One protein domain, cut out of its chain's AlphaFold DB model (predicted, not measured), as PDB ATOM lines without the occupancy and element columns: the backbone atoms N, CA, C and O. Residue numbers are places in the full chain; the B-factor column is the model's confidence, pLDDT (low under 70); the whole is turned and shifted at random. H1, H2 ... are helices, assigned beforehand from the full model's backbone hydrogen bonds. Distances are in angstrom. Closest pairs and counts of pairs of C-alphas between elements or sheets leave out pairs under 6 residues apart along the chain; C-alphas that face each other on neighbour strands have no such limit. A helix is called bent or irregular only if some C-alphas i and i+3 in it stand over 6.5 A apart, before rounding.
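What this domain is: This is residues 69 to 261 of the 276 residues of an uncharacterized protein of Elusimicrobia bacterium CG1_02_56_21 (UniProt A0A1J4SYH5). The model is a long, loose rod of helices: the two longest, H1 and H6, run in opposite directions along it without direct contact, bridged by H2 towards one end and by H8 towards the other. H3 packs on H1 beside H2, H7 packs on H6 and H8, and H5 packs on residues 196 to 208 of H6, with the tiny H4 beside it; residues 69 to 80 of H1 stick out. The printed part has 193 residues with eight named helices, H1 to H8 in chain order, and no named strand: the class is all helix. H1, H2, H3, H6, H7 and H8 form an up-and-down bundle, each running against the one before it. The whole is loose, with a radius of gyration of the C-alphas of 21.6 A and spans of 83 by 29 by 27 A.

How they stand to each other: H1, residues 69 to 110, touches H2, residues 113 to 128, with residues 99 to 110 alone; they form a hairpin at a shallow tilt of 20 degrees, and their closest C-alphas, of Leu 109 and Ala 119, are 4.8 A apart. H2 is irregular, with C-alphas 114 and 117 8.0 A apart, and has a kink of 31 degrees near residue 120. H3, residues 137 to 158, touches H1 the same way at a shallow tilt of 4 degrees, closest at the C-alphas of Ala 110 and Phe 151, 5.6 A. H6, residues 194 to 229, is the hub, touching four helices; it touches H2 closest at the C-alphas of Glu 128 and Leu 210, 6.4 A. H5, residues 171 to 185, forms a hairpin with H6, closest at the C-alphas of Ala 175 and Ala 204, 4.8 A. H4, residues 160 to 163, touches H5 and touches H3 only at the corner. H7, residues 233 to 246, forms a hairpin with H6, closest at the C-alphas of Gly 224 and Ala 236, 4.3 A. H8, residues 251 to 261, forms a hairpin with H7 and touches H1, closest at the C-alphas of Met 88 and Glu 251, 5.5 A. H1 and H6 are apart. Every O i to N i+4 pair is within hydrogen-bond range in H1, H3, H5, H6 and H8, against 10 of 12 in H2 and 7 of 10 in H7; H4 is too short for such a pair.

Where its parts are: H1 runs 61.3 A from C-alpha 69 at (53.260, 1.493, 79.664) to C-alpha 110 at (48.663, 25.392, 23.395). H6 measures 52.6 A, H3 32.0 A and H2 23.3 A. H8 ends at C-alpha 261, (35.458, 10.692, 63.511).

The domain as a whole: The two C-alphas farthest apart, of Ala 69 and Arg 190, are 83.9 A apart. The printed part has no cut, and no link is long. The mean pLDDT of the printed part is 85.2; residues 169 to 194 and 196 to 197 are under 70.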
ATOM      1  N   ALA A  69      54.180   2.177  80.566       90.12
ATOM      2  CA  ALA A  69      53.260   1.493  79.664       90.12
ATOM      3  C   ALA A  69      52.359   2.483  78.907       90.12
ATOM      4  O   ALA A  69      52.284   2.418  77.678       90.12
ATOM      5  N   GLU A  70      51.757   3.455  79.602       86.69
ATOM      6  CA  GLU A  70      50.944   4.506  78.975       86.69
ATOM      7  C   GLU A  70      51.773   5.321  77.971       86.69
ATOM      8  O   GLU A  70      51.368   5.543  76.826       86.69
ATOM      9  N   ARG A  71      52.992   5.715  78.355       88.44
ATOM     10  CA  ARG A  71      53.911   6.431  77.464       88.44
ATOM     11  C   ARG A  71      54.265   5.604  76.227       88.44
ATOM     12  O   ARG A  71      54.326   6.164  75.130       88.44
ATOM     13  N   ALA A  72      54.520   4.307  76.384       91.75
ATOM     14  CA  ALA A  72      54.824   3.417  75.267       91.75
ATOM     15  C   ALA A  72      53.640   3.308  74.292       91.75
ATOM     16  O   ALA A  72      53.844   3.371  73.078       91.75
ATOM     17  N   GLU A  73      52.410   3.228  74.803       90.50
ATOM     18  CA  GLU A  73      51.195   3.212  73.985       90.50
ATOM     19  C   GLU A  73      51.012   4.524  73.204       90.50
ATOM     20  O   GLU A  73      50.799   4.506  71.986       90.50
ATOM     21  N   LEU A  74      51.181   5.673  73.870       83.19
ATOM     22  CA  LEU A  74      51.103   6.990  73.228       83.19
ATOM     23  C   LEU A  74      52.150   7.154  72.117       83.19
ATOM     24  O   LEU A  74      51.841   7.678  71.042       83.19
ATOM     25  N   LEU A  75      53.379   6.684  72.345       90.56
ATOM     26  CA  LEU A  75      54.442   6.704  71.338       90.56
ATOM     27  C   LEU A  75      54.121   5.787  70.152       90.56
ATOM     28  O   LEU A  75      54.277   6.206  69.004       90.56
ATOM     29  N   ALA A  76      53.614   4.577  70.401       91.12
ATOM     30  CA  ALA A  76      53.217   3.651  69.343       91.12
ATOM     31  C   ALA A  76      52.098   4.234  68.460       91.12
ATOM     32  O   ALA A  76      52.149   4.138  67.226       91.12
ATOM     33  N   LEU A  77      51.113   4.901  69.071       86.44
ATOM     34  CA  LEU A  77      50.052   5.597  68.346       86.44
ATOM     35  C   LEU A  77      50.611   6.757  67.507       86.44
ATOM     36  O   LEU A  77      50.291   6.876  66.319       86.44
ATOM     37  N   ALA A  78      51.496   7.572  68.089       84.50
ATOM     38  CA  ALA A  78      52.144   8.680  67.392       84.50
ATOM     39  C   ALA A  78      52.975   8.204  66.186       84.50
ATOM     40  O   ALA A  78      52.940   8.820  65.116       84.50
ATOM     41  N   GLU A  79      53.683   7.079  66.308       93.38
ATOM     42  CA  GLU A  79      54.403   6.465  65.191       93.38
ATOM     43  C   GLU A  79      53.468   5.984  64.082       93.38
ATOM     44  O   GLU A  79      53.765   6.159  62.892       93.38
ATOM     45  N   GLN A  80      52.334   5.381  64.443       89.62
ATOM     46  CA  GLN A  80      51.343   4.941  63.469       89.62
ATOM     47  C   GLN A  80      50.787   6.132  62.678       89.62
ATOM     48  O   GLN A  80      50.670   6.060  61.450       89.62
ATOM     49  N   ASP A  81      50.476   7.235  63.353       85.56
ATOM     50  CA  ASP A  81      49.976   8.446  62.705       85.56
ATOM     51  C   ASP A  81      51.048   9.116  61.845       85.56
ATOM     52  O   ASP A  81      50.774   9.475  60.696       85.56
ATOM     53  N   ARG A  82      52.304   9.157  62.306       90.75
ATOM     54  CA  ARG A  82      53.439   9.605  61.488       90.75
ATOM     55  C   ARG A  82      53.566   8.786  60.200       90.75
ATOM     56  O   ARG A  82      53.735   9.362  59.125       90.75
ATOM     57  N   LYS A  83      53.452   7.455  60.275       93.44
ATOM     58  CA  LYS A  83      53.493   6.570  59.095       93.44
ATOM     59  C   LYS A  83      52.358   6.883  58.113       93.44
ATOM     60  O   LYS A  83      52.596   6.887  56.905       93.44
ATOM     61  N   LYS A  84      51.146   7.177  58.599       89.56
ATOM     62  CA  LYS A  84      50.014   7.586  57.743       89.56
ATOM     63  C   LYS A  84      50.282   8.922  57.051       89.56
ATOM     64  O   LYS A  84      50.122   9.000  55.836       89.56
ATOM     65  N   VAL A  85      50.764   9.929  57.784       90.69
ATOM     66  CA  VAL A  85      51.102  11.250  57.225       90.69
ATOM     67  C   VAL A  85      52.180  11.139  56.145       90.69
ATOM     68  O   VAL A  85      52.075  11.778  55.100       90.69
ATOM     69  N   LEU A  86      53.199  10.300  56.348       94.19
ATOM     70  CA  LEU A  86      54.234  10.071  55.334       94.19
ATOM     71  C   LEU A  86      53.671   9.420  54.064       94.19
ATOM     72  O   LEU A  86      53.994   9.863  52.964       94.19
ATOM     73  N   LYS A  87      52.795   8.415  54.200       93.06
ATOM     74  CA  LYS A  87      52.114   7.797  53.049       93.06
ATOM     75  C   LYS A  87      51.252   8.807  52.289       93.06
ATOM     76  O   LYS A  87      51.335   8.862  51.066       93.06
ATOM     77  N   MET A  88      50.488   9.627  53.011       93.19
ATOM     78  CA  MET A  88      49.673  10.709  52.449       93.19
ATOM     79  C   MET A  88      50.534  11.699  51.653       93.19
ATOM     80  O   MET A  88      50.242  11.968  50.493       93.19
ATOM     81  N   ARG A  89      51.642  12.185  52.232       93.62
ATOM     82  CA  ARG A  89      52.569  13.108  51.553       93.62
ATOM     83  C   ARG A  89      53.178  12.501  50.289       93.62
ATOM     84  O   ARG A  89      53.233  13.170  49.262       93.62
ATOM     85  N   ALA A  90      53.587  11.234  50.339       95.06
ATOM     86  CA  ALA A  90      54.149  10.545  49.179       95.06
ATOM     87  C   ALA A  90      53.123  10.380  48.041       95.06
ATOM     88  O   ALA A  90      53.458  10.587  46.872       95.06
ATOM     89  N   ALA A  91      51.877  10.032  48.375       94.06
ATOM     90  CA  ALA A  91      50.787   9.914  47.409       94.06
ATOM     91  C   ALA A  91      50.448  11.273  46.775       94.06
ATOM     92  O   ALA A  91      50.452  11.398  45.546       94.06
ATOM     93  N   ARG A  92      50.329  12.314  47.608       94.56
ATOM     94  CA  ARG A  92      50.180  13.708  47.178       94.56
ATOM     95  C   ARG A  92      51.262  14.127  46.191       94.56
ATOM     96  O   ARG A  92      50.968  14.628  45.108       94.56
ATOM     97  N   GLU A  93      52.526  13.900  46.528       95.12
ATOM     98  CA  GLU A  93      53.633  14.320  45.673       95.12
ATOM     99  C   GLU A  93      53.665  13.558  44.342       95.12
ATOM    100  O   GLU A  93      54.047  14.107  43.306       95.12
ATOM    101  N   LYS A  94      53.242  12.292  44.334       96.00
ATOM    102  CA  LYS A  94      53.076  11.521  43.098       96.00
ATOM    103  C   LYS A  94      51.987  12.129  42.207       96.00
ATOM    104  O   LYS A  94      52.234  12.313  41.014       96.00
ATOM    105  N   ARG A  95      50.822  12.470  42.769       95.06
ATOM    106  CA  ARG A  95      49.708  13.093  42.031       95.06
ATOM    107  C   ARG A  95      50.089  14.468  41.488       95.06
ATOM    108  O   ARG A  95      49.903  14.714  40.301       95.06
ATOM    109  N   LEU A  96      50.721  15.316  42.303       94.44
ATOM    110  CA  LEU A  96      51.210  16.631  41.868       94.44
ATOM    111  C   LEU A  96      52.240  16.525  40.741       94.44
ATOM    112  O   LEU A  96      52.166  17.272  39.769       94.44
ATOM    113  N   ARG A  97      53.179  15.573  40.817       95.94
ATOM    114  CA  ARG A  97      54.146  15.338  39.732       95.94
ATOM    115  C   ARG A  97      53.472  14.900  38.434       95.94
ATOM    116  O   ARG A  97      53.827  15.414  37.375       95.94
ATOM    117  N   ALA A  98      52.512  13.978  38.507       95.81
ATOM    118  CA  ALA A  98      51.748  13.545  37.339       95.81
ATOM    119  C   ALA A  98      50.962  14.714  36.723       95.81
ATOM    120  O   ALA A  98      51.043  14.946  35.520       95.81
ATOM    121  N   TRP A  99      50.292  15.505  37.558       95.44
ATOM    122  CA  TRP A  99      49.542  16.676  37.120       95.44
ATOM    123  C   TRP A  99      50.440  17.740  36.466       95.44
ATOM    124  O   TRP A  99      50.138  18.206  35.371       95.44
ATOM    125  N   ARG A 100      51.608  18.057  37.049       95.62
ATOM    126  CA  ARG A 100      52.587  18.988  36.449       95.62
ATOM    127  C   ARG A 100      53.078  18.523  35.076       95.62
ATOM    128  O   ARG A 100      53.328  19.351  34.201       95.62
ATOM    129  N   LYS A 101      53.220  17.208  34.876       96.81
ATOM    130  CA  LYS A 101      53.589  16.629  33.577       96.81
ATOM    131  C   LYS A 101      52.494  16.870  32.534       96.81
ATOM    132  O   LYS A 101      52.809  17.310  31.429       96.81
ATOM    133  N   GLU A 102      51.230  16.637  32.884       96.12
ATOM    134  CA  GLU A 102      50.109  16.932  31.984       96.12
ATOM    135  C   GLU A 102      49.967  18.438  31.731       96.12
ATOM    136  O   GLU A 102      49.787  18.846  30.588       96.12
ATOM    137  N   LEU A 103      50.169  19.290  32.740       94.69
ATOM    138  CA  LEU A 103      50.206  20.744  32.559       94.69
ATOM    139  C   LEU A 103      51.276  21.160  31.538       94.69
ATOM    140  O   LEU A 103      51.011  21.980  30.658       94.69
ATOM    141  N   ALA A 104      52.483  20.595  31.625       96.25
ATOM    142  CA  ALA A 104      53.550  20.872  30.665       96.25
ATOM    143  C   ALA A 104      53.163  20.438  29.242       96.25
ATOM    144  O   ALA A 104      53.416  21.171  28.282       96.25
ATOM    145  N   ARG A 105      52.494  19.286  29.105       96.12
ATOM    146  CA  ARG A 105      51.946  18.814  27.828       96.12
ATOM    147  C   ARG A 105      50.898  19.784  27.277       96.12
ATOM    148  O   ARG A 105      51.008  20.171  26.118       96.12
ATOM    149  N   VAL A 106      49.935  20.219  28.093       92.44
ATOM    150  CA  VAL A 106      48.913  21.209  27.703       92.44
ATOM    151  C   VAL A 106      49.570  22.500  27.222       92.44
ATOM    152  O   VAL A 106      49.252  22.976  26.136       92.44
ATOM    153  N   CYS A 107      50.540  23.029  27.974       91.44
ATOM    154  CA  CYS A 107      51.288  24.228  27.586       91.44
ATOM    155  C   CYS A 107      51.989  24.052  26.226       91.44
ATOM    156  O   CYS A 107      51.975  24.960  25.393       91.44
ATOM    157  N   SER A 108      52.587  22.880  25.983       94.44
ATOM    158  CA  SER A 108      53.244  22.569  24.710       94.44
ATOM    159  C   SER A 108      52.257  22.494  23.544       94.44
ATOM    160  O   SER A 108      52.580  22.968  22.456       94.44
ATOM    161  N   LEU A 109      51.073  21.907  23.750       90.81
ATOM    162  CA  LEU A 109      50.022  21.845  22.731       90.81
ATOM    163  C   LEU A 109      49.474  23.248  22.435       90.81
ATOM    164  O   LEU A 109      49.378  23.634  21.276       90.81
ATOM    165  N   ALA A 110      49.203  24.033  23.480       86.38
ATOM    166  CA  ALA A 110      48.663  25.392  23.395       86.38
ATOM    167  C   ALA A 110      49.591  26.384  22.675       86.38
ATOM    168  O   ALA A 110      49.139  27.407  22.161       86.38
ATOM    169  N   SER A 111      50.894  26.094  22.632       89.19
ATOM    170  CA  SER A 111      51.891  26.932  21.954       89.19
ATOM    171  C   SER A 111      51.876  26.776  20.428       89.19
ATOM    172  O   SER A 111      52.544  27.540  19.734       89.19
ATOM    173  N   ARG A 112      51.159  25.778  19.891       87.75
ATOM    174  CA  ARG A 112      51.101  25.478  18.456       87.75
ATOM    175  C   ARG A 112      49.677  25.688  17.942       87.75
ATOM    176  O   ARG A 112      48.765  25.048  18.467       87.75
ATOM    177  N   PRO A 113      49.464  26.513  16.901       80.88
ATOM    178  CA  PRO A 113      48.124  26.743  16.380       80.88
ATOM    179  C   PRO A 113      47.471  25.453  15.899       80.88
ATOM    180  O   PRO A 113      46.306  25.239  16.197       80.88
ATOM    181  N   ASP A 114      48.189  24.540  15.254       83.69
ATOM    182  CA  ASP A 114      47.599  23.314  14.689       83.69
ATOM    183  C   ASP A 114      46.986  22.386  15.751       83.69
ATOM    184  O   ASP A 114      46.002  21.696  15.489       83.69
ATOM    185  N   ASN A 115      47.472  22.461  16.992       86.00
ATOM    186  CA  ASN A 115      47.094  21.553  18.074       86.00
ATOM    187  C   ASN A 115      46.041  22.136  19.021       86.00
ATOM    188  O   ASN A 115      45.777  21.568  20.077       86.00
ATOM    189  N   MET A 116      45.426  23.271  18.688       77.69
ATOM    190  CA  MET A 116      44.583  24.000  19.638       77.69
ATOM    191  C   MET A 116      43.385  23.187  20.152       77.69
ATOM    192  O   MET A 116      43.060  23.257  21.332       77.69
ATOM    193  N   LYS A 117      42.754  22.378  19.290       78.94
ATOM    194  CA  LYS A 117      41.643  21.492  19.686       78.94
ATOM    195  C   LYS A 117      42.096  20.468  20.731       78.94
ATOM    196  O   LYS A 117      41.412  20.267  21.730       78.94
ATOM    197  N   GLU A 118      43.265  19.868  20.522       85.69
ATOM    198  CA  GLU A 118      43.869  18.932  21.474       85.69
ATOM    199  C   GLU A 118      44.306  19.635  22.758       85.69
ATOM    200  O   GLU A 118      44.088  19.107  23.843       85.69
ATOM    201  N   ALA A 119      44.885  20.834  22.654       86.19
ATOM    202  CA  ALA A 119      45.314  21.635  23.796       86.19
ATOM    203  C   ALA A 119      44.142  21.970  24.726       86.19
ATOM    204  O   ALA A 119      44.250  21.844  25.941       86.19
ATOM    205  N   VAL A 120      43.014  22.354  24.136       81.31
ATOM    206  CA  VAL A 120      41.747  22.652  24.806       81.31
ATOM    207  C   VAL A 120      41.214  21.410  25.520       81.31
ATOM    208  O   VAL A 120      41.005  21.445  26.732       81.31
ATOM    209  N   SER A 121      41.069  20.285  24.815       84.88
ATOM    210  CA  SER A 121      40.601  19.036  25.432       84.88
ATOM    211  C   SER A 121      41.550  18.524  26.521       84.88
ATOM    212  O   SER A 121      41.102  18.034  27.553       84.88
ATOM    213  N   ALA A 122      42.862  18.681  26.339       89.38
ATOM    214  CA  ALA A 122      43.842  18.330  27.359       89.38
ATOM    215  C   ALA A 122      43.760  19.265  28.578       89.38
ATOM    216  O   ALA A 122      43.894  18.802  29.707       89.38
ATOM    217  N   TYR A 123      43.505  20.561  28.376       88.00
ATOM    218  CA  TYR A 123      43.307  21.519  29.465       88.00
ATOM    219  C   TYR A 123      42.034  21.226  30.268       88.00
ATOM    220  O   TYR A 123      42.028  21.322  31.489       88.00
ATOM    221  N   GLU A 124      40.971  20.800  29.594       86.44
ATOM    222  CA  GLU A 124      39.727  20.366  30.232       86.44
ATOM    223  C   GLU A 124      39.957  19.174  31.157       86.44
ATOM    224  O   GLU A 124      39.635  19.232  32.343       86.44
ATOM    225  N   ALA A 125      40.614  18.137  30.634       90.69
ATOM    226  CA  ALA A 125      40.995  16.969  31.414       90.69
ATOM    227  C   ALA A 125      41.945  17.331  32.570       90.69
ATOM    228  O   ALA A 125      41.881  16.715  33.635       90.69
ATOM    229  N   LEU A 126      42.816  18.329  32.386       91.75
ATOM    230  CA  LEU A 126      43.722  18.817  33.426       91.75
ATOM    231  C   LEU A 126      42.969  19.462  34.596       91.75
ATOM    232  O   LEU A 126      43.342  19.231  35.745       91.75
ATOM    233  N   LEU A 127      41.945  20.271  34.307       90.50
ATOM    234  CA  LEU A 127      41.102  20.912  35.320       90.50
ATOM    235  C   LEU A 127      40.224  19.890  36.045       90.50
ATOM    236  O   LEU A 127      40.128  19.924  37.266       90.50
ATOM    237  N   GLU A 128      39.637  18.951  35.302       90.81
ATOM    238  CA  GLU A 128      38.786  17.885  35.843       90.81
ATOM    239  C   GLU A 128      39.545  16.959  36.807       90.81
ATOM    240  O   GLU A 128      38.990  16.505  37.802       90.81
ATOM    241  N   ASN A 129      40.833  16.721  36.546       91.88
ATOM    242  CA  ASN A 129      41.684  15.851  37.362       91.88
ATOM    243  C   ASN A 129      42.679  16.631  38.239       91.88
ATOM    244  O   ASN A 129      43.696  16.072  38.669       91.88
ATOM    245  N   ALA A 130      42.437  17.924  38.475       92.75
ATOM    246  CA  ALA A 130      43.332  18.754  39.269       92.75
ATOM    247  C   ALA A 130      43.362  18.266  40.732       92.75
ATOM    248  O   ALA A 130      42.317  18.156  41.371       92.75
ATOM    249  N   PRO A 131      44.545  17.952  41.290       93.81
ATOM    250  CA  PRO A 131      44.634  17.521  42.676       93.81
ATOM    251  C   PRO A 131      44.392  18.707  43.618       93.81
ATOM    252  O   PRO A 131      45.085  19.715  43.513       93.81
ATOM    253  N   VAL A 132      43.465  18.568  44.565       94.38
ATOM    254  CA  VAL A 132      43.127  19.620  45.541       94.38
ATOM    255  C   VAL A 132      43.781  19.332  46.885       94.38
ATOM    256  O   VAL A 132      43.434  18.363  47.555       94.38
ATOM    257  N   TYR A 133      44.697  20.195  47.302       95.50
ATOM    258  CA  TYR A 133      45.328  20.168  48.620       95.50
ATOM    259  C   TYR A 133      45.248  21.551  49.272       95.50
ATOM    260  O   TYR A 133      44.990  22.566  48.619       95.50
ATOM    261  N   SER A 134      45.445  21.608  50.584       92.81
ATOM    262  CA  SER A 134      45.331  22.861  51.340       92.81
ATOM    263  C   SER A 134      46.341  23.936  50.917       92.81
ATOM    264  O   SER A 134      46.070  25.129  51.036       92.81
ATOM    265  N   ASP A 135      47.485  23.529  50.372       91.69
ATOM    266  CA  ASP A 135      48.652  24.375  50.116       91.69
ATOM    267  C   ASP A 135      49.033  24.507  48.631       91.69
ATOM    268  O   ASP A 135      50.055  25.112  48.320       91.69
ATOM    269  N   ASN A 136      48.243  23.963  47.698       93.56
ATOM    270  CA  ASN A 136      48.540  24.052  46.261       93.56
ATOM    271  C   ASN A 136      47.563  24.932  45.466       93.56
ATOM    272  O   ASN A 136      47.699  25.022  44.247       93.56
ATOM    273  N   ASN A 137      46.617  25.606  46.126       91.94
ATOM    274  CA  ASN A 137      45.643  26.481  45.464       91.94
ATOM    275  C   ASN A 137      46.325  27.561  44.602       91.94
ATOM    276  O   ASN A 137      45.985  27.752  43.438       91.94
ATOM    277  N   GLU A 138      47.344  28.228  45.154       90.94
ATOM    278  CA  GLU A 138      48.096  29.267  44.439       90.94
ATOM    279  C   GLU A 138      48.841  28.708  43.222       90.94
ATOM    280  O   GLU A 138      48.872  29.342  42.168       90.94
ATOM    281  N   GLU A 139      49.399  27.500  43.336       91.25
ATOM    282  CA  GLU A 139      50.084  26.837  42.226       91.25
ATOM    283  C   GLU A 139      49.110  26.499  41.090       91.25
ATOM    284  O   GLU A 139      49.415  26.752  39.921       91.25
ATOM    285  N   LEU A 140      47.928  25.968  41.421       89.25
ATOM    286  CA  LEU A 140      46.884  25.686  40.434       89.25
ATOM    287  C   LEU A 140      46.394  26.975  39.767       89.25
ATOM    288  O   LEU A 140      46.322  27.034  38.539       89.25
ATOM    289  N   ALA A 141      46.128  28.027  40.545       88.94
ATOM    290  CA  ALA A 141      45.714  29.324  40.015       88.94
ATOM    291  C   ALA A 141      46.777  29.918  39.073       88.94
ATOM    292  O   ALA A 141      46.463  30.355  37.963       88.94
ATOM    293  N   ALA A 142      48.055  29.865  39.460       90.69
ATOM    294  CA  ALA A 142      49.160  30.314  38.620       90.69
ATOM    295  C   ALA A 142      49.279  29.490  37.326       90.69
ATOM    296  O   ALA A 142      49.545  30.043  36.257       90.69
ATOM    297  N   ALA A 143      49.056  28.176  37.391       88.94
ATOM    298  CA  ALA A 143      49.070  27.299  36.224       88.94
ATOM    299  C   ALA A 143      47.915  27.571  35.250       88.94
ATOM    300  O   ALA A 143      48.133  27.584  34.035       88.94
ATOM    301  N   VAL A 144      46.713  27.832  35.772       86.25
ATOM    302  CA  VAL A 144      45.542  28.270  34.997       86.25
ATOM    303  C   VAL A 144      45.872  29.556  34.245       86.25
ATOM    304  O   VAL A 144      45.795  29.592  33.016       86.25
ATOM    305  N   VAL A 145      46.356  30.582  34.953       87.50
ATOM    306  CA  VAL A 145      46.751  31.868  34.353       87.50
ATOM    307  C   VAL A 145      47.844  31.680  33.301       87.50
ATOM    308  O   VAL A 145      47.750  32.221  32.198       87.50
ATOM    309  N   LYS A 146      48.873  30.878  33.595       89.75
ATOM    310  CA  LYS A 146      49.955  30.576  32.648       89.75
ATOM    311  C   LYS A 146      49.422  29.943  31.364       89.75
ATOM    312  O   LYS A 146      49.820  30.356  30.277       89.75
ATOM    313  N   THR A 147      48.529  28.967  31.483       86.31
ATOM    314  CA  THR A 147      47.955  28.258  30.334       86.31
ATOM    315  C   THR A 147      47.074  29.190  29.500       86.31
ATOM    316  O   THR A 147      47.264  29.279  28.286       86.31
ATOM    317  N   LYS A 148      46.201  29.972  30.153       84.50
ATOM    318  CA  LYS A 148      45.388  31.025  29.519       84.50
ATOM    319  C   LYS A 148      46.267  32.031  28.758       84.50
ATOM    320  O   LYS A 148      46.000  32.332  27.599       84.50
ATOM    321  N   ASN A 149      47.383  32.467  29.343       86.38
ATOM    322  CA  ASN A 149      48.326  33.381  28.688       86.38
ATOM    323  C   ASN A 149      49.020  32.779  27.459       86.38
ATOM    324  O   ASN A 149      49.269  33.498  26.490       86.38
ATOM    325  N   ILE A 150      49.361  31.486  27.485       88.06
ATOM    326  CA  ILE A 150      49.939  30.805  26.316       88.06
ATOM    327  C   ILE A 150      48.915  30.775  25.189       88.06
ATOM    328  O   ILE A 150      49.242  31.192  24.080       88.06
ATOM    329  N   PHE A 151      47.674  30.378  25.488       83.06
ATOM    330  CA  PHE A 151      46.585  30.449  24.523       83.06
ATOM    331  C   PHE A 151      46.464  31.862  23.953       83.06
ATOM    332  O   PHE A 151      46.650  32.051  22.755       83.06
ATOM    333  N   PHE A 152      46.282  32.874  24.799       83.56
ATOM    334  CA  PHE A 152      46.159  34.263  24.360       83.56
ATOM    335  C   PHE A 152      47.275  34.701  23.404       83.56
ATOM    336  O   PHE A 152      46.992  35.271  22.354       83.56
ATOM    337  N   LYS A 153      48.539  34.404  23.727       87.69
ATOM    338  CA  LYS A 153      49.685  34.747  22.869       87.69
ATOM    339  C   LYS A 153      49.629  34.044  21.518       87.69
ATOM    340  O   LYS A 153      49.853  34.699  20.499       87.69
ATOM    341  N   THR A 154      49.322  32.748  21.501       85.75
ATOM    342  CA  THR A 154      49.170  31.977  20.261       85.75
ATOM    343  C   THR A 154      48.069  32.584  19.392       85.75
ATOM    344  O   THR A 154      48.280  32.825  18.209       85.75
ATOM    345  N   ILE A 155      46.923  32.938  19.974       79.19
ATOM    346  CA  ILE A 155      45.822  33.549  19.220       79.19
ATOM    347  C   ILE A 155      46.123  34.956  18.759       79.19
ATOM    348  O   ILE A 155      45.853  35.277  17.613       79.19
ATOM    349  N   LYS A 156      46.696  35.800  19.612       84.31
ATOM    350  CA  LYS A 156      47.054  37.165  19.227       84.31
ATOM    351  C   LYS A 156      47.989  37.182  18.018       84.31
ATOM    352  O   LYS A 156      47.905  38.092  17.201       84.31
ATOM    353  N   LYS A 157      48.863  36.178  17.910       86.88
ATOM    354  CA  LYS A 157      49.787  36.009  16.789       86.88
ATOM    355  C   LYS A 157      49.085  35.546  15.508       86.88
ATOM    356  O   LYS A 157      49.344  36.113  14.455       86.88
ATOM    357  N   GLU A 158      48.232  34.531  15.598       83.44
ATOM    358  CA  GLU A 158      47.666  33.845  14.423       83.44
ATOM    359  C   GLU A 158      46.306  34.428  13.984       83.44
ATOM    360  O   GLU A 158      45.966  34.427  12.805       83.44
ATOM    361  N   TYR A 159      45.544  34.989  14.925       79.88
ATOM    362  CA  TYR A 159      44.194  35.539  14.745       79.88
ATOM    363  C   TYR A 159      44.014  36.868  15.512       79.88
ATOM    364  O   TYR A 159      43.162  36.977  16.401       79.88
ATOM    365  N   PRO A 160      44.788  37.919  15.186       82.50
ATOM    366  CA  PRO A 160      44.815  39.170  15.954       82.50
ATOM    367  C   PRO A 160      43.449  39.867  16.075       82.50
ATOM    368  O   PRO A 160      43.186  40.539  17.069       82.50
ATOM    369  N   HIS A 161      42.561  39.677  15.096       80.00
ATOM    370  CA  HIS A 161      41.216  40.258  15.078       80.00
ATOM    371  C   HIS A 161      40.295  39.709  16.183       80.00
ATOM    372  O   HIS A 161      39.374  40.403  16.600       80.00
ATOM    373  N   LEU A 162      40.549  38.500  16.703       73.19
ATOM    374  CA  LEU A 162      39.730  37.887  17.763       73.19
ATOM    375  C   LEU A 162      39.985  38.484  19.151       73.19
ATOM    376  O   LEU A 162      39.168  38.347  20.059       73.19
ATOM    377  N   VAL A 163      41.131  39.135  19.322       76.94
ATOM    378  CA  VAL A 163      41.586  39.694  20.602       76.94
ATOM    379  C   VAL A 163      41.900  41.186  20.492       76.94
ATOM    380  O   VAL A 163      42.606  41.749  21.328       76.94
ATOM    381  N   GLN A 164      41.394  41.845  19.446       79.00
ATOM    382  CA  GLN A 164      41.650  43.258  19.206       79.00
ATOM    383  C   GLN A 164      41.106  44.109  20.362       79.00
ATOM    384  O   GLN A 164      39.946  43.988  20.751       79.00
ATOM    385  N   GLY A 165      41.962  44.974  20.915       80.62
ATOM    386  CA  GLY A 165      41.611  45.837  22.048       80.62
ATOM    387  C   GLY A 165      41.561  45.127  23.406       80.62
ATOM    388  O   GLY A 165      41.047  45.707  24.359       80.62
ATOM    389  N   ARG A 166      42.074  43.892  23.506       79.12
ATOM    390  CA  ARG A 166      42.148  43.131  24.759       79.12
ATOM    391  C   ARG A 166      43.594  42.867  25.161       79.12
ATOM    392  O   ARG A 166      44.438  42.548  24.321       79.12
ATOM    393  N   ASP A 167      43.841  42.941  26.465       77.00
ATOM    394  CA  ASP A 167      45.163  42.722  27.069       77.00
ATOM    395  C   ASP A 167      45.262  41.395  27.839       77.00
ATOM    396  O   ASP A 167      46.357  40.961  28.195       77.00
ATOM    397  N   HIS A 168      44.125  40.735  28.072       70.31
ATOM    398  CA  HIS A 168      44.013  39.427  28.715       70.31
ATOM    399  C   HIS A 168      42.927  38.591  28.027       70.31
ATOM    400  O   HIS A 168      42.146  39.124  27.241       70.31
ATOM    401  N   ILE A 169      42.909  37.286  28.314       68.88
ATOM    402  CA  ILE A 169      41.881  36.351  27.845       68.88
ATOM    403  C   ILE A 169      40.969  35.990  29.019       68.88
ATOM    404  O   ILE A 169      41.458  35.554  30.066       68.88
ATOM    405  N   ASP A 170      39.665  36.181  28.858       69.31
ATOM    406  CA  ASP A 170      38.659  35.688  29.804       69.31
ATOM    407  C   ASP A 170      38.003  34.380  29.303       69.31
ATOM    408  O   ASP A 170      38.337  33.847  28.238       69.31
ATOM    409  N   GLU A 171      37.079  33.800  30.075       65.38
ATOM    410  CA  GLU A 171      36.403  32.554  29.676       65.38
ATOM    411  C   GLU A 171      35.553  32.732  28.408       65.38
ATOM    412  O   GLU A 171      35.341  31.774  27.662       65.38
ATOM    413  N   ARG A 172      35.062  33.951  28.154       61.53
ATOM    414  CA  ARG A 172      34.282  34.296  26.963       61.53
ATOM    415  C   ARG A 172      35.184  34.365  25.738       61.53
ATOM    416  O   ARG A 172      34.774  33.934  24.668       61.53
ATOM    417  N   ASP A 173      36.419  34.812  25.905       66.31
ATOM    418  CA  ASP A 173      37.414  34.866  24.848       66.31
ATOM    419  C   ASP A 173      37.893  33.477  24.464       66.31
ATOM    420  O   ASP A 173      37.975  33.199  23.276       66.31
ATOM    421  N   ILE A 174      38.119  32.585  25.438       65.06
ATOM    422  CA  ILE A 174      38.397  31.162  25.179       65.06
ATOM    423  C   ILE A 174      37.217  30.528  24.425       65.06
ATOM    424  O   ILE A 174      37.437  29.804  23.457       65.06
ATOM    425  N   ALA A 175      35.972  30.845  24.803       59.06
ATOM    426  CA  ALA A 175      34.769  30.411  24.085       59.06
ATOM    427  C   ALA A 175      34.743  30.897  22.632       59.06
ATOM    428  O   ALA A 175      34.570  30.103  21.707       59.06
ATOM    429  N   SER A 176      34.944  32.202  22.432       61.38
ATOM    430  CA  SER A 176      34.998  32.843  21.119       61.38
ATOM    431  C   SER A 176      36.115  32.269  20.259       61.38
ATOM    432  O   SER A 176      35.985  32.180  19.049       61.38
ATOM    433  N   LEU A 177      37.186  31.799  20.878       63.12
ATOM    434  CA  LEU A 177      38.298  31.143  20.216       63.12
ATOM    435  C   LEU A 177      37.975  29.750  19.697       63.12
ATOM    436  O   LEU A 177      38.277  29.418  18.550       63.12
ATOM    437  N   LEU A 178      37.365  28.932  20.557       61.47
ATOM    438  CA  LEU A 178      36.855  27.617  20.183       61.47
ATOM    439  C   LEU A 178      35.866  27.753  19.033       61.47
ATOM    440  O   LEU A 178      35.908  26.972  18.087       61.47
ATOM    441  N   PHE A 179      35.047  28.797  19.106       55.22
ATOM    442  CA  PHE A 179      34.061  29.160  18.110       55.22
ATOM    443  C   PHE A 179      34.683  29.600  16.773       55.22
ATOM    444  O   PHE A 179      34.389  29.016  15.732       55.22
ATOM    445  N   SER A 180      35.598  30.573  16.778       57.41
ATOM    446  CA  SER A 180      36.249  31.073  15.562       57.41
ATOM    447  C   SER A 180      37.094  30.011  14.870       57.41
ATOM    448  O   SER A 180      37.159  29.987  13.647       57.41
ATOM    449  N   ARG A 181      37.699  29.091  15.627       57.75
ATOM    450  CA  ARG A 181      38.442  27.972  15.044       57.75
ATOM    451  C   ARG A 181      37.526  26.891  14.471       57.75
ATOM    452  O   ARG A 181      37.832  26.386  13.398       57.75
ATOM    453  N   ALA A 182      36.435  26.534  15.156       53.00
ATOM    454  CA  ALA A 182      35.444  25.604  14.607       53.00
ATOM    455  C   ALA A 182      34.906  26.124  13.263       53.00
ATOM    456  O   ALA A 182      34.884  25.386  12.286       53.00
ATOM    457  N   SER A 183      34.625  27.427  13.195       49.62
ATOM    458  CA  SER A 183      34.218  28.130  11.973       49.62
ATOM    459  C   SER A 183      35.294  28.138  10.868       49.62
ATOM    460  O   SER A 183      34.954  28.120   9.692       49.62
ATOM    461  N   MET A 184      36.589  28.143  11.221       52.09
ATOM    462  CA  MET A 184      37.702  28.142  10.254       52.09
ATOM    463  C   MET A 184      38.194  26.749   9.828       52.09
ATOM    464  O   MET A 184      38.908  26.651   8.840       52.09
ATOM    465  N   GLN A 185      37.863  25.670  10.545       53.12
ATOM    466  CA  GLN A 185      38.152  24.302  10.075       53.12
ATOM    467  C   GLN A 185      37.091  23.780   9.092       53.12
ATOM    468  O   GLN A 185      37.399  22.882   8.311       53.12
ATOM    469  N   ASP A 186      35.891  24.367   9.082       49.28
ATOM    470  CA  ASP A 186      34.824  24.106   8.102       49.28
ATOM    471  C   ASP A 186      34.998  24.966   6.837       49.28
ATOM    472  O   ASP A 186      34.098  25.682   6.391       49.28
ATOM    473  N   ASP A 187      36.187  24.880   6.246       45.16
ATOM    474  CA  ASP A 187      36.741  25.791   5.236       45.16
ATOM    475  C   ASP A 187      36.000  25.830   3.873       45.16
ATOM    476  O   ASP A 187      36.572  26.261   2.877       45.16
ATOM    477  N   TYR A 188      34.731  25.408   3.761       44.88
ATOM    478  CA  TYR A 188      33.988  25.512   2.493       44.88
ATOM    479  C   TYR A 188      32.474  25.776   2.562       44.88
ATOM    480  O   TYR A 188      31.854  25.984   1.512       44.88
ATOM    481  N   HIS A 189      31.841  25.850   3.739       45.62
ATOM    482  CA  HIS A 189      30.398  26.114   3.819       45.62
ATOM    483  C   HIS A 189      30.054  27.270   4.763       45.62
ATOM    484  O   HIS A 189      29.908  27.128   5.965       45.62
ATOM    485  N   ARG A 190      29.917  28.450   4.142       50.66
ATOM    486  CA  ARG A 190      28.891  29.477   4.386       50.66
ATOM    487  C   ARG A 190      28.085  29.262   5.687       50.66
ATOM    488  O   ARG A 190      27.079  28.566   5.667       50.66
ATOM    489  N   TYR A 191      28.503  29.966   6.743       50.75
ATOM    490  CA  TYR A 191      27.964  29.956   8.112       50.75
ATOM    491  C   TYR A 191      28.281  28.675   8.894       50.75
ATOM    492  O   TYR A 191      27.765  27.612   8.575       50.75
ATOM    493  N   ALA A 192      29.077  28.808   9.965       54.31
ATOM    494  CA  ALA A 192      29.192  27.785  10.998       54.31
ATOM    495  C   ALA A 192      27.781  27.306  11.367       54.31
ATOM    496  O   ALA A 192      26.949  28.116  11.788       54.31
ATOM    497  N   ASP A 193      27.493  26.020  11.155       62.44
ATOM    498  CA  ASP A 193      26.195  25.465  11.514       62.44
ATOM    499  C   ASP A 193      25.943  25.752  13.004       62.44
ATOM    500  O   ASP A 193      26.846  25.673  13.848       62.44
ATOM    501  N   SER A 194      24.705  26.116  13.326       64.94
ATOM    502  CA  SER A 194      24.205  26.352  14.680       64.94
ATOM    503  C   SER A 194      24.654  25.279  15.687       64.94
ATOM    504  O   SER A 194      24.944  25.605  16.838       64.94
ATOM    505  N   GLY A 195      24.814  24.025  15.243       70.38
ATOM    506  CA  GLY A 195      25.353  22.926  16.046       70.38
ATOM    507  C   GLY A 195      26.804  23.136  16.502       70.38
ATOM    508  O   GLY A 195      27.084  23.077  17.698       70.38
ATOM    509  N   THR A 196      27.722  23.460  15.586       67.62
ATOM    510  CA  THR A 196      29.149  23.695  15.908       67.62
ATOM    511  C   THR A 196      29.336  24.899  16.835       67.62
ATOM    512  O   THR A 196      30.149  24.881  17.764       67.62
ATOM    513  N   THR A 197      28.504  25.923  16.631       65.12
ATOM    514  CA  THR A 197      28.408  27.106  17.488       65.12
ATOM    515  C   THR A 197      28.034  26.720  18.915       65.12
ATOM    516  O   THR A 197      28.698  27.113  19.877       65.12
ATOM    517  N   GLN A 198      26.980  25.915  19.049       70.06
ATOM    518  CA  GLN A 198      26.472  25.475  20.338       70.06
ATOM    519  C   GLN A 198      27.477  24.578  21.071       70.06
ATOM    520  O   GLN A 198      27.641  24.709  22.282       70.06
ATOM    521  N   GLU A 199      28.199  23.705  20.365       74.62
ATOM    522  CA  GLU A 199      29.245  22.867  20.963       74.62
ATOM    523  C   GLU A 199      30.396  23.686  21.561       74.62
ATOM    524  O   GLU A 199      30.858  23.393  22.668       74.62
ATOM    525  N   ALA A 200      30.850  24.729  20.860       70.50
ATOM    526  CA  ALA A 200      31.900  25.613  21.358       70.50
ATOM    527  C   ALA A 200      31.459  26.371  22.623       70.50
ATOM    528  O   ALA A 200      32.225  26.461  23.589       70.50
ATOM    529  N   LEU A 201      30.212  26.856  22.651       72.38
ATOM    530  CA  LEU A 201      29.616  27.493  23.828       72.38
ATOM    531  C   LEU A 201      29.482  26.511  25.000       72.38
ATOM    532  O   LEU A 201      29.893  26.826  26.115       72.38
ATOM    533  N   ASN A 202      29.008  25.290  24.741       78.06
ATOM    534  CA  ASN A 202      28.888  24.249  25.762       78.06
ATOM    535  C   ASN A 202      30.251  23.907  26.390       78.06
ATOM    536  O   ASN A 202      30.342  23.727  27.605       78.06
ATOM    537  N   LYS A 203      31.328  23.857  25.590       78.00
ATOM    538  CA  LYS A 203      32.693  23.660  26.107       78.00
ATOM    539  C   LYS A 203      33.146  24.816  26.990       78.00
ATOM    540  O   LYS A 203      33.682  24.582  28.069       78.00
ATOM    541  N   ALA A 204      32.902  26.054  26.575       74.25
ATOM    542  CA  ALA A 204      33.215  27.229  27.381       74.25
ATOM    543  C   ALA A 204      32.499  27.240  28.734       74.25
ATOM    544  O   ALA A 204      33.115  27.487  29.774       74.25
ATOM    545  N   ASP A 205      31.209  26.915  28.734       78.69
ATOM    546  CA  ASP A 205      30.439  26.805  29.966       78.69
ATOM    547  C   ASP A 205      30.929  25.643  30.837       78.69
ATOM    548  O   ASP A 205      30.997  25.789  32.064       78.69
ATOM    549  N   ARG A 206      31.362  24.528  30.228       84.31
ATOM    550  CA  ARG A 206      32.018  23.425  30.946       84.31
ATOM    551  C   ARG A 206      33.320  23.879  31.611       84.31
ATOM    552  O   ARG A 206      33.490  23.594  32.792       84.31
ATOM    553  N   TYR A 207      34.179  24.660  30.948       81.31
ATOM    554  CA  TYR A 207      35.386  25.223  31.580       81.31
ATOM    555  C   TYR A 207      35.061  26.094  32.786       81.31
ATOM    556  O   TYR A 207      35.602  25.879  33.870       81.31
ATOM    557  N   ARG A 208      34.132  27.042  32.622       81.81
ATOM    558  CA  ARG A 208      33.714  27.925  33.718       81.81
ATOM    559  C   ARG A 208      33.145  27.124  34.889       81.81
ATOM    560  O   ARG A 208      33.309  27.492  36.051       81.81
ATOM    561  N   ARG A 209      32.426  26.039  34.600       87.94
ATOM    562  CA  ARG A 209      31.921  25.127  35.627       87.94
ATOM    563  C   ARG A 209      33.065  24.411  36.348       87.94
ATOM    564  O   ARG A 209      33.083  24.467  37.571       87.94
ATOM    565  N   LEU A 210      34.015  23.824  35.623       88.69
ATOM    566  CA  LEU A 210      35.163  23.120  36.204       88.69
ATOM    567  C   LEU A 210      36.024  24.042  37.081       88.69
ATOM    568  O   LEU A 210      36.380  23.664  38.191       88.69
ATOM    569  N   GLU A 211      36.300  25.276  36.643       86.56
ATOM    570  CA  GLU A 211      37.055  26.246  37.454       86.56
ATOM    571  C   GLU A 211      36.317  26.605  38.756       86.56
ATOM    572  O   GLU A 211      36.932  26.691  39.821       86.56
ATOM    573  N   ARG A 212      34.985  26.755  38.702       89.69
ATOM    574  CA  ARG A 212      34.165  26.989  39.903       89.69
ATOM    575  C   ARG A 212      34.129  25.782  40.834       89.69
ATOM    576  O   ARG A 212      34.212  25.962  42.044       89.69
ATOM    577  N   GLU A 213      34.001  24.576  40.290       92.19
ATOM    578  CA  GLU A 213      34.025  23.335  41.071       92.19
ATOM    579  C   GLU A 213      35.378  23.152  41.762       92.19
ATOM    580  O   GLU A 213      35.417  22.869  42.957       92.19
ATOM    581  N   LEU A 214      36.483  23.414  41.059       91.88
ATOM    582  CA  LEU A 214      37.827  23.364  41.630       91.88
ATOM    583  C   LEU A 214      38.001  24.376  42.775       91.88
ATOM    584  O   LEU A 214      38.496  24.032  43.850       91.88
ATOM    585  N   ALA A 215      37.538  25.614  42.583       92.19
ATOM    586  CA  ALA A 215      37.564  26.636  43.629       92.19
ATOM    587  C   ALA A 215      36.703  26.247  44.846       92.19
ATOM    588  O   ALA A 215      37.106  26.458  45.994       92.19
ATOM    589  N   LEU A 216      35.533  25.644  44.607       94.19
ATOM    590  CA  LEU A 216      34.650  25.150  45.661       94.19
ATOM    591  C   LEU A 216      35.318  24.032  46.470       94.19
ATOM    592  O   LEU A 216      35.291  24.086  47.699       94.19
ATOM    593  N   GLN A 217      35.973  23.075  45.810       95.25
ATOM    594  CA  GLN A 217      36.707  21.998  46.479       95.25
ATOM    595  C   GLN A 217      37.799  22.547  47.408       95.25
ATOM    596  O   GLN A 217      37.875  22.139  48.569       95.25
ATOM    597  N   HIS A 218      38.591  23.527  46.955       95.75
ATOM    598  CA  HIS A 218      39.581  24.197  47.809       95.75
ATOM    599  C   HIS A 218      38.947  24.915  49.001       95.75
ATOM    600  O   HIS A 218      39.430  24.802  50.130       95.75
ATOM    601  N   SER A 219      37.859  25.651  48.765       96.44
ATOM    602  CA  SER A 219      37.110  26.321  49.829       96.44
ATOM    603  C   SER A 219      36.627  25.317  50.879       96.44
ATOM    604  O   SER A 219      36.806  25.548  52.074       96.44
ATOM    605  N   ASN A 220      36.049  24.196  50.449       97.56
ATOM    606  CA  ASN A 220      35.537  23.163  51.342       97.56
ATOM    607  C   ASN A 220      36.654  22.511  52.154       97.56
ATOM    608  O   ASN A 220      36.536  22.422  53.375       97.56
ATOM    609  N   LEU A 221      37.774  22.160  51.517       97.69
ATOM    610  CA  LEU A 221      38.929  21.607  52.219       97.69
ATOM    611  C   LEU A 221      39.441  22.572  53.300       97.69
ATOM    612  O   LEU A 221      39.602  22.187  54.458       97.69
ATOM    613  N   ASN A 222      39.614  23.850  52.956       97.44
ATOM    614  CA  ASN A 222      40.086  24.868  53.894       97.44
ATOM    615  C   ASN A 222      39.102  25.115  55.046       97.44
ATOM    616  O   ASN A 222      39.523  25.268  56.197       97.44
ATOM    617  N   LYS A 223      37.793  25.122  54.772       97.88
ATOM    618  CA  LYS A 223      36.753  25.225  55.807       97.88
ATOM    619  C   LYS A 223      36.775  24.019  56.744       97.88
ATOM    620  O   LYS A 223      36.774  24.215  57.960       97.88
ATOM    621  N   GLY A 224      36.866  22.804  56.200       98.06
ATOM    622  CA  GLY A 224      36.998  21.574  56.981       98.06
ATOM    623  C   GLY A 224      38.212  21.618  57.909       98.06
ATOM    624  O   GLY A 224      38.086  21.388  59.111       98.06
ATOM    625  N   LEU A 225      39.377  22.029  57.395       97.81
ATOM    626  CA  LEU A 225      40.599  22.192  58.192       97.81
ATOM    627  C   LEU A 225      40.468  23.271  59.278       97.81
ATOM    628  O   LEU A 225      40.943  23.082  60.401       97.81
ATOM    629  N   ASN A 226      39.802  24.389  58.980       98.06
ATOM    630  CA  ASN A 226      39.553  25.455  59.952       98.06
ATOM    631  C   ASN A 226      38.624  25.002  61.090       98.06
ATOM    632  O   ASN A 226      38.846  25.330  62.253       98.06
ATOM    633  N   LEU A 227      37.580  24.239  60.769       98.00
ATOM    634  CA  LEU A 227      36.665  23.684  61.767       98.00
ATOM    635  C   LEU A 227      37.346  22.598  62.599       98.00
ATOM    636  O   LEU A 227      37.197  22.580  63.823       98.00
ATOM    637  N   TYR A 228      38.165  21.764  61.957       96.94
ATOM    638  CA  TYR A 228      38.987  20.770  62.632       96.94
ATOM    639  C   TYR A 228      39.924  21.415  63.663       96.94
ATOM    640  O   TYR A 228      39.971  20.974  64.812       96.94
ATOM    641  N   SER A 229      40.627  22.498  63.303       96.12
ATOM    642  CA  SER A 229      41.521  23.203  64.238       96.12
ATOM    643  C   SER A 229      40.769  23.859  65.402       96.12
ATOM    644  O   SER A 229      41.285  23.921  66.518       96.12
ATOM    645  N   LYS A 230      39.510  24.253  65.177       97.25
ATOM    646  CA  LYS A 230      38.569  24.735  66.202       97.25
ATOM    647  C   LYS A 230      37.884  23.615  66.998       97.25
ATOM    648  O   LYS A 230      37.009  23.911  67.807       97.25
ATOM    649  N   ARG A 231      38.262  22.346  66.793       95.19
ATOM    650  CA  ARG A 231      37.672  21.149  67.427       95.19
ATOM    651  C   ARG A 231      36.178  20.935  67.136       95.19
ATOM    652  O   ARG A 231      35.522  20.172  67.839       95.19
ATOM    653  N   ARG A 232      35.641  21.570  66.092       96.69
ATOM    654  CA  ARG A 232      34.261  21.385  65.612       96.69
ATOM    655  C   ARG A 232      34.230  20.221  64.624       96.69
ATOM    656  O   ARG A 232      34.088  20.414  63.420       96.69
ATOM    657  N   TYR A 233      34.472  19.018  65.140       96.88
ATOM    658  CA  TYR A 233      34.738  17.833  64.319       96.88
ATOM    659  C   TYR A 233      33.527  17.373  63.500       96.88
ATOM    660  O   TYR A 233      33.712  17.009  62.343       96.88
ATOM    661  N   ASP A 234      32.315  17.435  64.058       96.00
ATOM    662  CA  ASP A 234      31.089  17.023  63.355       96.00
ATOM    663  C   ASP A 234      30.858  17.862  62.092       96.00
ATOM    664  O   ASP A 234      30.583  17.341  61.017       96.00
ATOM    665  N   GLU A 235      31.058  19.175  62.196       96.81
ATOM    666  CA  GLU A 235      30.920  20.083  61.056       96.81
ATOM    667  C   GLU A 235      32.077  19.942  60.063       96.81
ATOM    668  O   GLU A 235      31.872  20.039  58.854       96.81
ATOM    669  N   ALA A 236      33.297  19.695  60.552       98.06
ATOM    670  CA  ALA A 236      34.455  19.468  59.692       98.06
ATOM    671  C   ALA A 236      34.265  18.237  58.790       98.06
ATOM    672  O   ALA A 236      34.650  18.278  57.622       98.06
ATOM    673  N   ILE A 237      33.640  17.172  59.313       97.94
ATOM    674  CA  ILE A 237      33.338  15.947  58.560       97.94
ATOM    675  C   ILE A 237      32.523  16.255  57.308       97.94
ATOM    676  O   ILE A 237      32.929  15.814  56.237       97.94
ATOM    677  N   GLY A 238      31.458  17.056  57.417       97.56
ATOM    678  CA  GLY A 238      30.613  17.391  56.268       97.56
ATOM    679  C   GLY A 238      31.405  18.035  55.127       97.56
ATOM    680  O   GLY A 238      31.294  17.624  53.976       97.56
ATOM    681  N   TYR A 239      32.308  18.968  55.443       98.31
ATOM    682  CA  TYR A 239      33.171  19.582  54.430       98.31
ATOM    683  C   TYR A 239      34.180  18.603  53.817       98.31
ATOM    684  O   TYR A 239      34.453  18.680  52.617       98.31
ATOM    685  N   PHE A 240      34.744  17.680  54.601       97.94
ATOM    686  CA  PHE A 240      35.632  16.655  54.046       97.94
ATOM    687  C   PHE A 240      34.875  15.651  53.172       97.94
ATOM    688  O   PHE A 240      35.405  15.232  52.146       97.94
ATOM    689  N   GLU A 241      33.640  15.299  53.528       97.94
ATOM    690  CA  GLU A 241      32.769  14.449  52.712       97.94
ATOM    691  C   GLU A 241      32.411  15.116  51.386       97.94
ATOM    692  O   GLU A 241      32.465  14.458  50.348       97.94
ATOM    693  N   GLU A 242      32.147  16.424  51.387       97.25
ATOM    694  CA  GLU A 242      31.970  17.180  50.148       97.25
ATOM    695  C   GLU A 242      33.219  17.086  49.262       97.25
ATOM    696  O   GLU A 242      33.093  16.741  48.090       97.25
ATOM    697  N   VAL A 243      34.428  17.290  49.798       97.00
ATOM    698  CA  VAL A 243      35.675  17.132  49.018       97.00
ATOM    699  C   VAL A 243      35.823  15.704  48.481       97.00
ATOM    700  O   VAL A 243      36.123  15.521  47.302       97.00
ATOM    701  N   LEU A 244      35.562  14.691  49.309       96.31
ATOM    702  CA  LEU A 244      35.654  13.277  48.929       96.31
ATOM    703  C   LEU A 244      34.571  12.847  47.928       96.31
ATOM    704  O   LEU A 244      34.760  11.862  47.210       96.31
ATOM    705  N   SER A 245      33.451  13.570  47.853       95.81
ATOM    706  CA  SER A 245      32.417  13.340  46.841       95.81
ATOM    707  C   SER A 245      32.911  13.687  45.433       95.81
ATOM    708  O   SER A 245      32.547  12.998  44.480       95.81
ATOM    709  N   PHE A 246      33.794  14.688  45.322       91.94
ATOM    710  CA  PHE A 246      34.445  15.077  44.072       91.94
ATOM    711  C   PHE A 246      35.722  14.273  43.808       91.94
ATOM    712  O   PHE A 246      35.903  13.741  42.717       91.94
ATOM    713  N   ASP A 247      36.594  14.148  44.812       92.56
ATOM    714  CA  ASP A 247      37.853  13.408  44.729       92.56
ATOM    715  C   ASP A 247      37.934  12.359  45.839       92.56
ATOM    716  O   ASP A 247      38.471  12.587  46.927       92.56
ATOM    717  N   ARG A 248      37.452  11.153  45.533       93.31
ATOM    718  CA  ARG A 248      37.500  10.005  46.455       93.31
ATOM    719  C   ARG A 248      38.921   9.589  46.838       93.31
ATOM    720  O   ARG A 248      39.092   8.874  47.821       93.31
ATOM    721  N   ALA A 249      39.922   9.977  46.049       92.75
ATOM    722  CA  ALA A 249      41.321   9.655  46.288       92.75
ATOM    723  C   ALA A 249      42.062  10.773  47.040       92.75
ATOM    724  O   ALA A 249      43.278  10.677  47.200       92.75
ATOM    725  N   ASN A 250      41.369  11.822  47.498       95.19
ATOM    726  CA  ASN A 250      41.988  12.914  48.236       95.19
ATOM    727  C   ASN A 250      42.514  12.432  49.594       95.19
ATOM    728  O   ASN A 250      41.762  12.208  50.546       95.19
ATOM    729  N   GLU A 251      43.832  12.273  49.686       95.38
ATOM    730  CA  GLU A 251      44.468  11.670  50.848       95.38
ATOM    731  C   GLU A 251      44.406  12.585  52.079       95.38
ATOM    732  O   GLU A 251      44.313  12.091  53.202       95.38
ATOM    733  N   GLU A 252      44.428  13.906  51.875       95.81
ATOM    734  CA  GLU A 252      44.344  14.904  52.943       95.81
ATOM    735  C   GLU A 252      42.933  14.954  53.536       95.81
ATOM    736  O   GLU A 252      42.766  14.785  54.746       95.81
ATOM    737  N   ALA A 253      41.907  15.090  52.690       96.88
ATOM    738  CA  ALA A 253      40.515  15.089  53.130       96.88
ATOM    739  C   ALA A 253      40.157  13.781  53.849       96.88
ATOM    740  O   ALA A 253      39.584  13.812  54.937       96.88
ATOM    741  N   PHE A 254      40.566  12.630  53.304       96.12
ATOM    742  CA  PHE A 254      40.331  11.331  53.935       96.12
ATOM    743  C   PHE A 254      41.016  11.210  55.304       96.12
ATOM    744  O   PHE A 254      40.425  10.705  56.265       96.12
ATOM    745  N   PHE A 255      42.259  11.688  55.416       94.81
ATOM    746  CA  PHE A 255      43.010  11.668  56.668       94.81
ATOM    747  C   PHE A 255      42.305  12.480  57.764       94.81
ATOM    748  O   PHE A 255      42.092  11.966  58.868       94.81
ATOM    749  N   TYR A 256      41.892  13.712  57.459       96.00
ATOM    750  CA  TYR A 256      41.217  14.578  58.426       96.00
ATOM    751  C   TYR A 256      39.769  14.170  58.715       96.00
ATOM    752  O   TYR A 256      39.328  14.300  59.860       96.00
ATOM    753  N   TRP A 257      39.054  13.601  57.746       96.88
ATOM    754  CA  TRP A 257      37.751  12.972  57.971       96.88
ATOM    755  C   TRP A 257      37.858  11.835  58.998       96.88
ATOM    756  O   TRP A 257      37.174  11.840  60.023       96.88
ATOM    757  N   SER A 258      38.808  10.913  58.798       94.38
ATOM    758  CA  SER A 258      39.026   9.785  59.712       94.38
ATOM    759  C   SER A 258      39.438  10.238  61.120       94.38
ATOM    760  O   SER A 258      38.959   9.701  62.121       94.38
ATOM    761  N   LEU A 259      40.316  11.243  61.216       92.62
ATOM    762  CA  LEU A 259      40.726  11.831  62.494       92.62
ATOM    763  C   LEU A 259      39.564  12.501  63.227       92.62
ATOM    764  O   LEU A 259      39.419  12.292  64.431       92.62
ATOM    765  N   SER A 260      38.734  13.264  62.516       95.31
ATOM    766  CA  SER A 260      37.540  13.904  63.082       95.31
ATOM    767  C   SER A 260      36.607  12.869  63.713       95.31
ATOM    768  O   SER A 260      36.257  13.003  64.886       95.31
ATOM    769  N   GLY A 261      36.308  11.776  63.000       94.88
ATOM    770  CA  GLY A 261      35.458  10.692  63.511       94.88
ATOM    771  C   GLY A 261      36.002  10.048  64.792       94.88
ATOM    772  O   GLY A 261      35.269   9.839  65.760       94.88
TER     773      GLY A 261